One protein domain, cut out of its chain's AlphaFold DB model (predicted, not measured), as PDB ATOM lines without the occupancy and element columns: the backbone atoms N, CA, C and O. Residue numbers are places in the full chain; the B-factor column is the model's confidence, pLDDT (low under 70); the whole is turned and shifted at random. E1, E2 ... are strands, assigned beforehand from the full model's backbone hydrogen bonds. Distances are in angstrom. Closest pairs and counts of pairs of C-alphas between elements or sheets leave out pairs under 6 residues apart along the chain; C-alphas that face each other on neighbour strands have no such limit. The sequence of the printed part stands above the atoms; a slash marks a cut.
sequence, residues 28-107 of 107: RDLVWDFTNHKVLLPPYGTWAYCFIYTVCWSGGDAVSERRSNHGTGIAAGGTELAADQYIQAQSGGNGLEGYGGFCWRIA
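What this domain is: This is residues 28 to 107 of the 107 residues of an uncharacterized protein of bioreactor metagenome (UniProt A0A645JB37). A long, twisted sheet of three strands, E4, E3 and E6, runs along a rod, and a small sheet of three short strands, E1, E2 and E5, lies over part of one of its faces. The turn between E3 and E4 is at one end of the rod, and residues 83 to 94 form a long loop from the small sheet back to the long one. The printed part has 80 residues with six named strands, E1 to E6 along the chain, and no named helix: all strand. Both sheets are antiparallel, in the orders E1 - E2 - E5 and E4 - E3 - E6. The whole is only just loose, close to compact, with a radius of gyration of the C-alphas of 14.1 A and spans of 49 by 19 by 16 A.

How they stand to each other: Residues 28 to 29 make a short antiparallel pairing with residues 102 to 103 of E6, residues 95 to 106. E1, residues 31 to 33, and E2, residues 38 to 40, form a hairpin, with N 33 and O 38 2.9 A apart. E2 also pairs with E5, residues 80 to 82, where N 39 and O 81 are 2.9 A apart. E3, residues 46 to 57, and E4, residues 65 to 76, form a hairpin at 170 degrees, with N 51 and O 71 2.8 A apart. E6 is on the other side of E3, at 174 degrees, with N 52 and O 100 2.9 A apart. Between the sheets, E1 and E6 are near each other, with 7 pairs of C-alphas within 10 A, while E2 and E3 are only just apart, closest 8.5 A.

Where its parts are: E1 begins at C-alpha 31, (65.427, 17.996, 196.993), and spans 6.6 A; E2 spans 6.3 A. E3 spans 35.0 A and E4 33.7 A, with a bend of 61 degrees at residue 73. E5 spans 6.2 A. E6 spans 32.9 A, bends by 57 degrees at residue 98 and ends at C-alpha 106, (75.032, 31.779, 202.928).

The domain as a whole: The two C-alphas farthest apart, of Gly 60 and Ala 107, are 49.5 A apart. The printed part has no cut. The link from E5 to E6, 12 residues, is long. Mean pLDDT of the printed part is 73.7; residues 56 to 66, 84 to 98 and 107 are under 70.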
ATOM      1  N   ARG A  28      70.246  26.317 194.514       75.06
ATOM      2  CA  ARG A  28      69.859  24.933 194.258       75.06
ATOM      3  C   ARG A  28      68.371  24.758 194.496       75.06
ATOM      4  O   ARG A  28      67.829  25.263 195.481       75.06
ATOM      5  N   ASP A  29      67.738  24.016 193.598       78.88
ATOM      6  CA  ASP A  29      66.393  23.504 193.828       78.88
ATOM      7  C   ASP A  29      66.419  22.604 195.071       78.88
ATOM      8  O   ASP A  29      67.386  21.871 195.307       78.88
ATOM      9  N   LEU A  30      65.371  22.684 195.890       80.06
ATOM     10  CA  LEU A  30      65.248  21.814 197.055       80.06
ATOM     11  C   LEU A  30      64.956  20.378 196.619       80.06
ATOM     12  O   LEU A  30      64.101  20.138 195.764       80.06
ATOM     13  N   VAL A  31      65.654  19.422 197.233       81.88
ATOM     14  CA  VAL A  31      65.427  17.996 196.993       81.88
ATOM     15  C   VAL A  31      64.354  17.505 197.958       81.88
ATOM     16  O   VAL A  31      64.487  17.640 199.174       81.88
ATOM     17  N   TRP A  32      63.293  16.927 197.402       79.62
ATOM     18  CA  TRP A  32      62.182  16.359 198.155       79.62
ATOM     19  C   TRP A  32      62.344  14.844 198.263       79.62
ATOM     20  O   TRP A  32      62.448  14.156 197.247       79.62
ATOM     21  N   ASP A  33      62.347  14.331 199.489       78.62
ATOM     22  CA  ASP A  33      62.249  12.905 199.780       78.62
ATOM     23  C   ASP A  33      60.806  12.590 200.189       78.62
ATOM     24  O   ASP A  33      60.385  12.787 201.332       78.62
ATOM     25  N   PHE A  34      60.040  12.115 199.208       74.12
ATOM     26  CA  PHE A  34      58.634  11.751 199.363       74.12
ATOM     27  C   PHE A  34      58.427  10.451 200.147       74.12
ATOM     28  O   PHE A  34      57.331  10.210 200.641       74.12
ATOM     29  N   THR A  35      59.460   9.615 200.274       76.00
ATOM     30  CA  THR A  35      59.378   8.355 201.022       76.00
ATOM     31  C   THR A  35      59.428   8.619 202.522       76.00
ATOM     32  O   THR A  35      58.675   8.016 203.280       76.00
ATOM     33  N   ASN A  36      60.306   9.531 202.947       74.19
ATOM     34  CA  ASN A  36      60.523   9.860 204.359       74.19
ATOM     35  C   ASN A  36      59.900  11.200 204.781       74.19
ATOM     36  O   ASN A  36      60.176  11.672 205.881       74.19
ATOM     37  N   HIS A  37      59.085  11.819 203.922       75.00
ATOM     38  CA  HIS A  37      58.366  13.064 204.211       75.00
ATOM     39  C   HIS A  37      59.283  14.210 204.645       75.00
ATOM     40  O   HIS A  37      59.067  14.859 205.670       75.00
ATOM     41  N   LYS A  38      60.341  14.465 203.873       81.62
ATOM     42  CA  LYS A  38      61.332  15.485 204.233       81.62
ATOM     43  C   LYS A  38      61.860  16.262 203.041       81.62
ATOM     44  O   LYS A  38      61.932  15.763 201.919       81.62
ATOM     45  N   VAL A  39      62.272  17.493 203.316       83.81
ATOM     46  CA  VAL A  39      63.065  18.310 202.399       83.81
ATOM     47  C   VAL A  39      64.515  18.266 202.851       83.81
ATOM     48  O   VAL A  39      64.815  18.521 204.019       83.81
ATOM     49  N   LEU A  40      65.414  17.942 201.928       86.75
ATOM     50  CA  LEU A  40      66.839  17.816 202.204       86.75
ATOM     51  C   LEU A  40      67.582  19.046 201.695       86.75
ATOM     52  O   LEU A  40      67.544  19.364 200.500       86.75
ATOM     53  N   LEU A  41      68.291  19.721 202.600       87.19
ATOM     54  CA  LEU A  41      69.229  20.763 202.205       87.19
ATOM     55  C   LEU A  41      70.523  20.141 201.668       87.19
ATOM     56  O   LEU A  41      70.974  19.118 202.193       87.19
ATOM     57  N   PRO A  42      71.156  20.757 200.652       86.62
ATOM     58  CA  PRO A  42      72.431  20.285 200.132       86.62
ATOM     59  C   PRO A  42      73.465  20.115 201.255       86.62
ATOM     60  O   PRO A  42      73.459  20.888 202.217       86.62
ATOM     61  N   PRO A  43      74.362  19.122 201.156       88.12
ATOM     62  CA  PRO A  43      75.352  18.886 202.194       88.12
ATOM     63  C   PRO A  43      76.334  20.059 202.299       88.12
ATOM     64  O   PRO A  43      76.667  20.696 201.296       88.12
ATOM     65  N   TYR A  44      76.850  20.263 203.515       86.94
ATOM     66  CA  TYR A  44      77.859  21.266 203.883       86.94
ATOM     67  C   TYR A  44      77.416  22.735 203.766       86.94
ATOM     68  O   TYR A  44      76.577  23.105 202.951       86.94
ATOM     69  N   GLY A  45      78.051  23.602 204.563       85.69
ATOM     70  CA  GLY A  45      77.785  25.044 204.581       85.69
ATOM     71  C   GLY A  45      76.509  25.422 205.333       85.69
ATOM     72  O   GLY A  45      75.882  24.582 205.975       85.69
ATOM     73  N   THR A  46      76.136  26.695 205.246       89.19
ATOM     74  CA  THR A  46      74.888  27.229 205.798       89.19
ATOM     75  C   THR A  46      73.986  27.631 204.643       89.19
ATOM     76  O   THR A  46      74.432  28.253 203.681       89.19
ATOM     77  N   TRP A  47      72.715  27.265 204.719       87.69
ATOM     78  CA  TRP A  47      71.745  27.477 203.656       87.69
ATOM     79  C   TRP A  47      70.577  28.276 204.187       87.69
ATOM     80  O   TRP A  47      69.973  27.901 205.189       87.69
ATOM     81  N   ALA A  48      70.222  29.338 203.479       88.38
ATOM     82  CA  ALA A  48      68.868  29.841 203.558       88.38
ATOM     83  C   ALA A  48      67.985  29.081 202.573       88.38
ATOM     84  O   ALA A  48      68.438  28.656 201.506       88.38
ATOM     85  N   TYR A  49      66.728  28.885 202.946       86.75
ATOM     86  CA  TYR A  49      65.781  28.106 202.166       86.75
ATOM     87  C   TYR A  49      64.382  28.704 202.211       86.75
ATOM     88  O   TYR A  49      63.996  29.392 203.157       86.75
ATOM     89  N   CYS A  50      63.617  28.389 201.173       86.25
ATOM     90  CA  CYS A  50      62.188  28.624 201.080       86.25
ATOM     91  C   CYS A  50      61.549  27.421 200.391       86.25
ATOM     92  O   CYS A  50      61.991  27.030 199.310       86.25
ATOM     93  N   PHE A  51      60.513  26.849 200.994       83.94
ATOM     94  CA  PHE A  51      59.707  25.801 200.386       83.94
ATOM     95  C   PHE A  51      58.219  26.079 200.548       83.94
ATOM     96  O   PHE A  51      57.772  26.683 201.524       83.94
ATOM     97  N   ILE A  52      57.450  25.574 199.593       81.81
ATOM     98  CA  ILE A  52      55.998  25.528 199.630       81.81
ATOM     99  C   ILE A  52      55.541  24.194 199.054       81.81
ATOM    100  O   ILE A  52      56.051  23.730 198.032       81.81
ATOM    101  N   TYR A  53      54.557  23.584 199.696       76.38
ATOM    102  CA  TYR A  53      53.829  22.478 199.106       76.38
ATOM    103  C   TYR A  53      52.348  22.557 199.448       76.38
ATOM    104  O   TYR A  53      51.948  23.120 200.467       76.38
ATOM    105  N   THR A  54      51.530  21.999 198.567       74.06
ATOM    106  CA  THR A  54      50.095  21.832 198.752       74.06
ATOM    107  C   THR A  54      49.746  20.374 198.517       74.06
ATOM    108  O   THR A  54      50.062  19.810 197.466       74.06
ATOM    109  N   VAL A  55      49.103  19.782 199.517       71.69
ATOM    110  CA  VAL A  55      48.505  18.453 199.437       71.69
ATOM    111  C   VAL A  55      47.004  18.636 199.263       71.69
ATOM    112  O   VAL A  55      46.382  19.416 199.993       71.69
ATOM    113  N   CYS A  56      46.444  17.913 198.303       66.06
ATOM    114  CA  CYS A  56      45.009  17.836 198.088       66.06
ATOM    115  C   CYS A  56      44.568  16.398 198.336       66.06
ATOM    116  O   CYS A  56      45.161  15.460 197.794       66.06
ATOM    117  N   TRP A  57      43.525  16.224 199.144       67.06
ATOM    118  CA  TRP A  57      42.820  14.955 199.223       67.06
ATOM    119  C   TRP A  57      41.349  15.157 198.873       67.06
ATOM    120  O   TRP A  57      40.673  16.053 199.374       67.06
ATOM    121  N   SER A  58      40.863  14.310 197.972       57.84
ATOM    122  CA  SER A  58      39.445  14.138 197.701       57.84
ATOM    123  C   SER A  58      39.015  12.797 198.277       57.84
ATOM    124  O   SER A  58      39.460  11.734 197.845       57.84
ATOM    125  N   GLY A  59      38.165  12.843 199.295       54.91
ATOM    126  CA  GLY A  59      37.273  11.739 199.601       54.91
ATOM    127  C   GLY A  59      35.930  12.079 198.978       54.91
ATOM    128  O   GLY A  59      35.216  12.873 199.564       54.91
ATOM    129  N   GLY A  60      35.644  11.561 197.779       48.66
ATOM    130  CA  GLY A  60      34.292  11.428 197.200       48.66
ATOM    131  C   GLY A  60      33.449  12.679 196.909       48.66
ATOM    132  O   GLY A  60      32.502  12.581 196.129       48.66
ATOM    133  N   ASP A  61      33.777  13.842 197.464       51.38
ATOM    134  CA  ASP A  61      32.847  14.959 197.594       51.38
ATOM    135  C   ASP A  61      33.529  16.228 197.065       51.38
ATOM    136  O   ASP A  61      34.729  16.431 197.240       51.38
ATOM    137  N   ALA A  62      32.776  17.096 196.388       49.28
ATOM    138  CA  ALA A  62      33.260  18.223 195.578       49.28
ATOM    139  C   ALA A  62      33.977  19.368 196.339       49.28
ATOM    140  O   ALA A  62      34.119  20.473 195.810       49.28
ATOM    141  N   VAL A  63      34.441  19.125 197.563       54.50
ATOM    142  CA  VAL A  63      35.253  20.038 198.363       54.50
ATOM    143  C   VAL A  63      36.615  19.381 198.539       54.50
ATOM    144  O   VAL A  63      36.825  18.597 199.457       54.50
ATOM    145  N   SER A  64      37.549  19.658 197.629       58.59
ATOM    146  CA  SER A  64      38.939  19.252 197.833       58.59
ATOM    147  C   SER A  64      39.442  19.923 199.110       58.59
ATOM    148  O   SER A  64      39.628  21.143 199.134       58.59
ATOM    149  N   GLU A  65      39.642  19.156 200.175       62.56
ATOM    150  CA  GLU A  65      40.351  19.651 201.344       62.56
ATOM    151  C   GLU A  65      41.812  19.849 200.932       62.56
ATOM    152  O   GLU A  65      42.503  18.928 200.485       62.56
ATOM    153  N   ARG A  66      42.252  21.107 201.001       69.25
ATOM    154  CA  ARG A  66      43.604  21.518 200.634       69.25
ATOM    155  C   ARG A  66      44.346  21.915 201.888       69.25
ATOM    156  O   ARG A  66      43.900  22.803 202.619       69.25
ATOM    157  N   ARG A  67      45.514  21.318 202.101       71.19
ATOM    158  CA  ARG A  67      46.472  21.808 203.088       71.19
ATOM    159  C   ARG A  67      47.703  22.315 202.359       71.19
ATOM    160  O   ARG A  67      48.379  21.561 201.664       71.19
ATOM    161  N   SER A  68      48.002  23.591 202.557       71.69
ATOM    162  CA  SER A  68      49.266  24.185 202.136       71.69
ATOM    163  C   SER A  68      50.165  24.350 203.349       71.69
ATOM    164  O   SER A  68      49.721  24.811 204.401       71.69
ATOM    165  N   ASN A  69      51.432  23.998 203.195       73.44
ATOM    166  CA  ASN A  69      52.448  24.236 204.202       73.44
ATOM    167  C   ASN A  69      53.658  24.882 203.522       73.44
ATOM    168  O   ASN A  69      53.978  24.611 202.360       73.44
ATOM    169  N   HIS A  70      54.282  25.797 204.240       80.31
ATOM    170  CA  HIS A  70      55.376  26.614 203.762       80.31
ATOM    171  C   HIS A  70      56.400  26.762 204.876       80.31
ATOM    172  O   HIS A  70      56.055  26.809 206.055       80.31
ATOM    173  N   GLY A  71      57.665  26.864 204.495       82.25
ATOM    174  CA  GLY A  71      58.739  27.078 205.447       82.25
ATOM    175  C   GLY A  71      59.854  27.898 204.835       82.25
ATOM    176  O   GLY A  71      60.264  27.675 203.696       82.25
ATOM    177  N   THR A  72      60.353  28.847 205.615       87.06
ATOM    178  CA  THR A  72      61.514  29.666 205.273       87.06
ATOM    179  C   THR A  72      62.439  29.731 206.466       87.06
ATOM    180  O   THR A  72      61.971  29.898 207.594       87.06
ATOM    181  N   GLY A  73      63.741  29.664 206.239       88.62
ATOM    182  CA  GLY A  73      64.684  29.766 207.339       88.62
ATOM    183  C   GLY A  73      66.124  29.643 206.897       88.62
ATOM    184  O   GLY A  73      66.431  29.649 205.707       88.62
ATOM    185  N   ILE A  74      66.997  29.533 207.894       88.75
ATOM    186  CA  ILE A  74      68.420  29.265 207.734       88.75
ATOM    187  C   ILE A  74      68.727  27.981 208.494       88.75
ATOM    188  O   ILE A  74      68.318  27.833 209.644       88.75
ATOM    189  N   ALA A  75      69.433  27.056 207.861       90.06
ATOM    190  CA  ALA A  75      69.854  25.810 208.479       90.06
ATOM    191  C   ALA A  75      71.208  25.354 207.928       90.06
ATOM    192  O   ALA A  75      71.657  25.793 206.868       90.06
ATOM    193  N   ALA A  76      71.880  24.471 208.663       89.88
ATOM    194  CA  ALA A  76      73.122  23.866 208.203       89.88
ATOM    195  C   ALA A  76      72.862  22.916 207.021       89.88
ATOM    196  O   ALA A  76      71.784  22.328 206.893       89.88
ATOM    197  N   GLY A  77      73.855  22.739 206.156       88.75
ATOM    198  CA  GLY A  77      73.780  21.796 205.047       88.75
ATOM    199  C   GLY A  77      73.609  20.362 205.540       88.75
ATOM    200  O   GLY A  77      74.215  19.967 206.535       88.75
ATOM    201  N   GLY A  78      72.772  19.590 204.850       86.75
ATOM    202  CA  GLY A  78      72.350  18.258 205.288       86.75
ATOM    203  C   GLY A  78      71.238  18.258 206.343       86.75
ATOM    204  O   GLY A  78      70.829  17.181 206.765       86.75
ATOM    205  N   THR A  79      70.728  19.424 206.761       90.25
ATOM    206  CA  THR A  79      69.536  19.468 207.623       90.25
ATOM    207  C   THR A  79      68.335  18.902 206.873       90.25
ATOM    208  O   THR A  79      68.063  19.275 205.726       90.25
ATOM    209  N   GLU A  80      67.604  18.031 207.560       90.19
ATOM    210  CA  GLU A  80      66.329  17.491 207.109       90.19
ATOM    211  C   GLU A  80      65.203  18.339 207.691       90.19
ATOM    212  O   GLU A  80      65.076  18.488 208.908       90.19
ATOM    213  N   LEU A  81      64.389  18.922 206.820       85.19
ATOM    214  CA  LEU A  81      63.227  19.694 207.222       85.19
ATOM    215  C   LEU A  81      62.014  18.779 207.124       85.19
ATOM    216  O   LEU A  81      61.658  18.336 206.028       85.19
ATOM    217  N   ALA A  82      61.414  18.478 208.275       78.81
ATOM    218  CA  ALA A  82      60.220  17.652 208.341       78.81
ATOM    219  C   ALA A  82      59.110  18.282 207.494       78.81
ATOM    220  O   ALA A  82      58.767  19.458 207.649       78.81
ATOM    221  N   ALA A  83      58.561  17.482 206.595       72.00
ATOM    222  CA  ALA A  83      57.427  17.825 205.769       72.00
ATOM    223  C   ALA A  83      56.262  16.892 206.165       72.00
ATOM    224  O   ALA A  83      56.464  15.881 206.834       72.00
ATOM    225  N   ASP A  84      55.016  17.273 205.881       69.44
ATOM    226  CA  ASP A  84      53.841  16.561 206.396       69.44
ATOM    227  C   ASP A  84      53.844  15.083 205.932       69.44
ATOM    228  O   ASP A  84      54.142  14.773 204.777       69.44
ATOM    229  N   GLN A  85      53.493  14.160 206.832       60.41
ATOM    230  CA  GLN A  85      53.361  12.725 206.548       60.41
ATOM    231  C   GLN A  85      52.310  12.415 205.466       60.41
ATOM    232  O   GLN A  85      52.277  11.320 204.912       60.41
ATOM    233  N   TYR A  86      51.442  13.374 205.133       59.91
ATOM    234  CA  TYR A  86      50.495  13.245 204.022       59.91
ATOM    235  C   TYR A  86      51.103  13.592 202.653       59.91
ATOM    236  O   TYR A  86      50.417  13.512 201.637       59.91
ATOM    237  N   ILE A  87      52.399  13.924 202.590       60.06
ATOM    238  CA  ILE A  87      53.172  14.034 201.346       60.06
ATOM    239  C   ILE A  87      53.502  12.625 200.825       60.06
ATOM    240  O   ILE A  87      54.656  12.221 200.735       60.06
ATOM    241  N   GLN A  88      52.482  11.844 200.505       52.44
ATOM    242  CA  GLN A  88      52.627  10.637 199.707       52.44
ATOM    243  C   GLN A  88      51.812  10.828 198.436       52.44
ATOM    244  O   GLN A  88      50.682  11.312 198.474       52.44
ATOM    245  N   ALA A  89      52.367  10.404 197.301       47.69
ATOM    246  CA  ALA A  89      51.539   9.994 196.180       47.69
ATOM    247  C   ALA A  89      50.841   8.697 196.614       47.69
ATOM    248  O   ALA A  89      51.335   7.602 196.348       47.69
ATOM    249  N   GLN A  90      49.754   8.801 197.384       46.75
ATOM    250  CA  GLN A  90      48.980   7.614 197.719       46.75
ATOM    251  C   GLN A  90      48.405   7.051 196.419       46.75
ATOM    252  O   GLN A  90      47.928   7.791 195.556       46.75
ATOM    253  N   SER A  91      48.457   5.728 196.272       48.19
ATOM    254  CA  SER A  91      48.070   4.969 195.077       48.19
ATOM    255  C   SER A  91      46.556   4.978 194.783       48.19
ATOM    256  O   SER A  91      46.003   3.972 194.351       48.19
ATOM    257  N   GLY A  92      45.865   6.091 195.038       50.91
ATOM    258  CA  GLY A  92      44.407   6.211 195.000       50.91
ATOM    259  C   GLY A  92      43.882   7.600 194.628       50.91
ATOM    260  O   GLY A  92      42.737   7.901 194.937       50.91
ATOM    261  N   GLY A  93      44.685   8.444 193.971       49.56
ATOM    262  CA  GLY A  93      44.204   9.709 193.387       49.56
ATOM    263  C   GLY A  93      44.363  10.957 194.258       49.56
ATOM    264  O   GLY A  93      43.966  12.034 193.830       49.56
ATOM    265  N   ASN A  94      44.997  10.839 195.427       54.72
ATOM    266  CA  ASN A  94      45.381  11.974 196.266       54.72
ATOM    267  C   ASN A  94      46.898  12.146 196.186       54.72
ATOM    268  O   ASN A  94      47.657  11.225 196.497       54.72
ATOM    269  N   GLY A  95      47.332  13.306 195.706       57.34
ATOM    270  CA  GLY A  95      48.730  13.582 195.418       57.34
ATOM    271  C   GLY A  95      49.076  15.043 195.655       57.34
ATOM    272  O   GLY A  95      48.212  15.900 195.838       57.34
ATOM    273  N   LEU A  96      50.374  15.326 195.660       59.12
ATOM    274  CA  LEU A  96      50.877  16.693 195.640       59.12
ATOM    275  C   LEU A  96      50.430  17.385 194.353       59.12
ATOM    276  O   LEU A  96      50.809  16.962 193.264       59.12
ATOM    277  N   GLU A  97      49.675  18.473 194.479       61.94
ATOM    278  CA  GLU A  97      49.268  19.286 193.322       61.94
ATOM    279  C   GLU A  97      50.232  20.450 193.060       61.94
ATOM    280  O   GLU A  97      50.293  20.983 191.955       61.94
ATOM    281  N   GLY A  98      51.042  20.827 194.051       66.94
ATOM    282  CA  GLY A  98      52.074  21.842 193.883       66.94
ATOM    283  C   GLY A  98      53.147  21.700 194.943       66.94
ATOM    284  O   GLY A  98      52.849  21.779 196.130       66.94
ATOM    285  N   TYR A  99      54.389  21.492 194.525       75.00
ATOM    286  CA  TYR A  99      55.558  21.467 195.399       75.00
ATOM    287  C   TYR A  99      56.680  22.264 194.747       75.00
ATOM    288  O   TYR A  99      56.861  22.229 193.532       75.00
ATOM    289  N   GLY A 100      57.427  23.015 195.540       75.75
ATOM    290  CA  GLY A 100      58.506  23.830 195.017       75.75
ATOM    291  C   GLY A 100      59.283  24.506 196.125       75.75
ATOM    292  O   GLY A 100      58.842  24.605 197.268       75.75
ATOM    293  N   GLY A 101      60.471  24.963 195.780       80.44
ATOM    294  CA  GLY A 101      61.318  25.663 196.718       80.44
ATOM    295  C   GLY A 101      62.760  25.671 196.266       80.44
ATOM    296  O   GLY A 101      63.162  24.930 195.368       80.44
ATOM    297  N   PHE A 102      63.527  26.532 196.905       82.38
ATOM    298  CA  PHE A 102      64.922  26.753 196.587       82.38
ATOM    299  C   PHE A 102      65.705  26.991 197.870       82.38
ATOM    300  O   PHE A 102      65.166  27.392 198.906       82.38
ATOM    301  N   CYS A 103      67.002  26.757 197.778       85.88
ATOM    302  CA  CYS A 103      67.954  27.158 198.788       85.88
ATOM    303  C   CYS A 103      69.116  27.901 198.145       85.88
ATOM    304  O   CYS A 103      69.419  27.738 196.958       85.88
ATOM    305  N   TRP A 104      69.752  28.743 198.945       85.00
ATOM    306  CA  TRP A 104      70.944  29.469 198.556       85.00
ATOM    307  C   TRP A 104      71.946  29.437 199.687       85.00
ATOM    308  O   TRP A 104      71.598  29.487 200.873       85.00
ATOM    309  N   ARG A 105      73.207  29.295 199.301       83.62
ATOM    310  CA  ARG A 105      74.281  29.188 200.271       83.62
ATOM    311  C   ARG A 105      74.529  30.566 200.871       83.62
ATOM    312  O   ARG A 105      74.771  31.529 200.151       83.62
ATOM    313  N   ILE A 106      74.486  30.648 202.190       77.69
ATOM    314  CA  ILE A 106      75.032  31.779 202.928       77.69
ATOM    315  C   ILE A 106      76.509  31.439 203.134       77.69
ATOM    316  O   ILE A 106      76.819  30.325 203.561       77.69
ATOM    317  N   ALA A 107      77.392  32.343 202.699       65.75
ATOM    318  CA  ALA A 107      78.846  32.172 202.743       65.75
ATOM    319  C   ALA A 107      79.335  31.672 204.109       65.75
ATOM    320  O   ALA A 107      78.862  32.217 205.134       65.75
TER     321      ALA A 107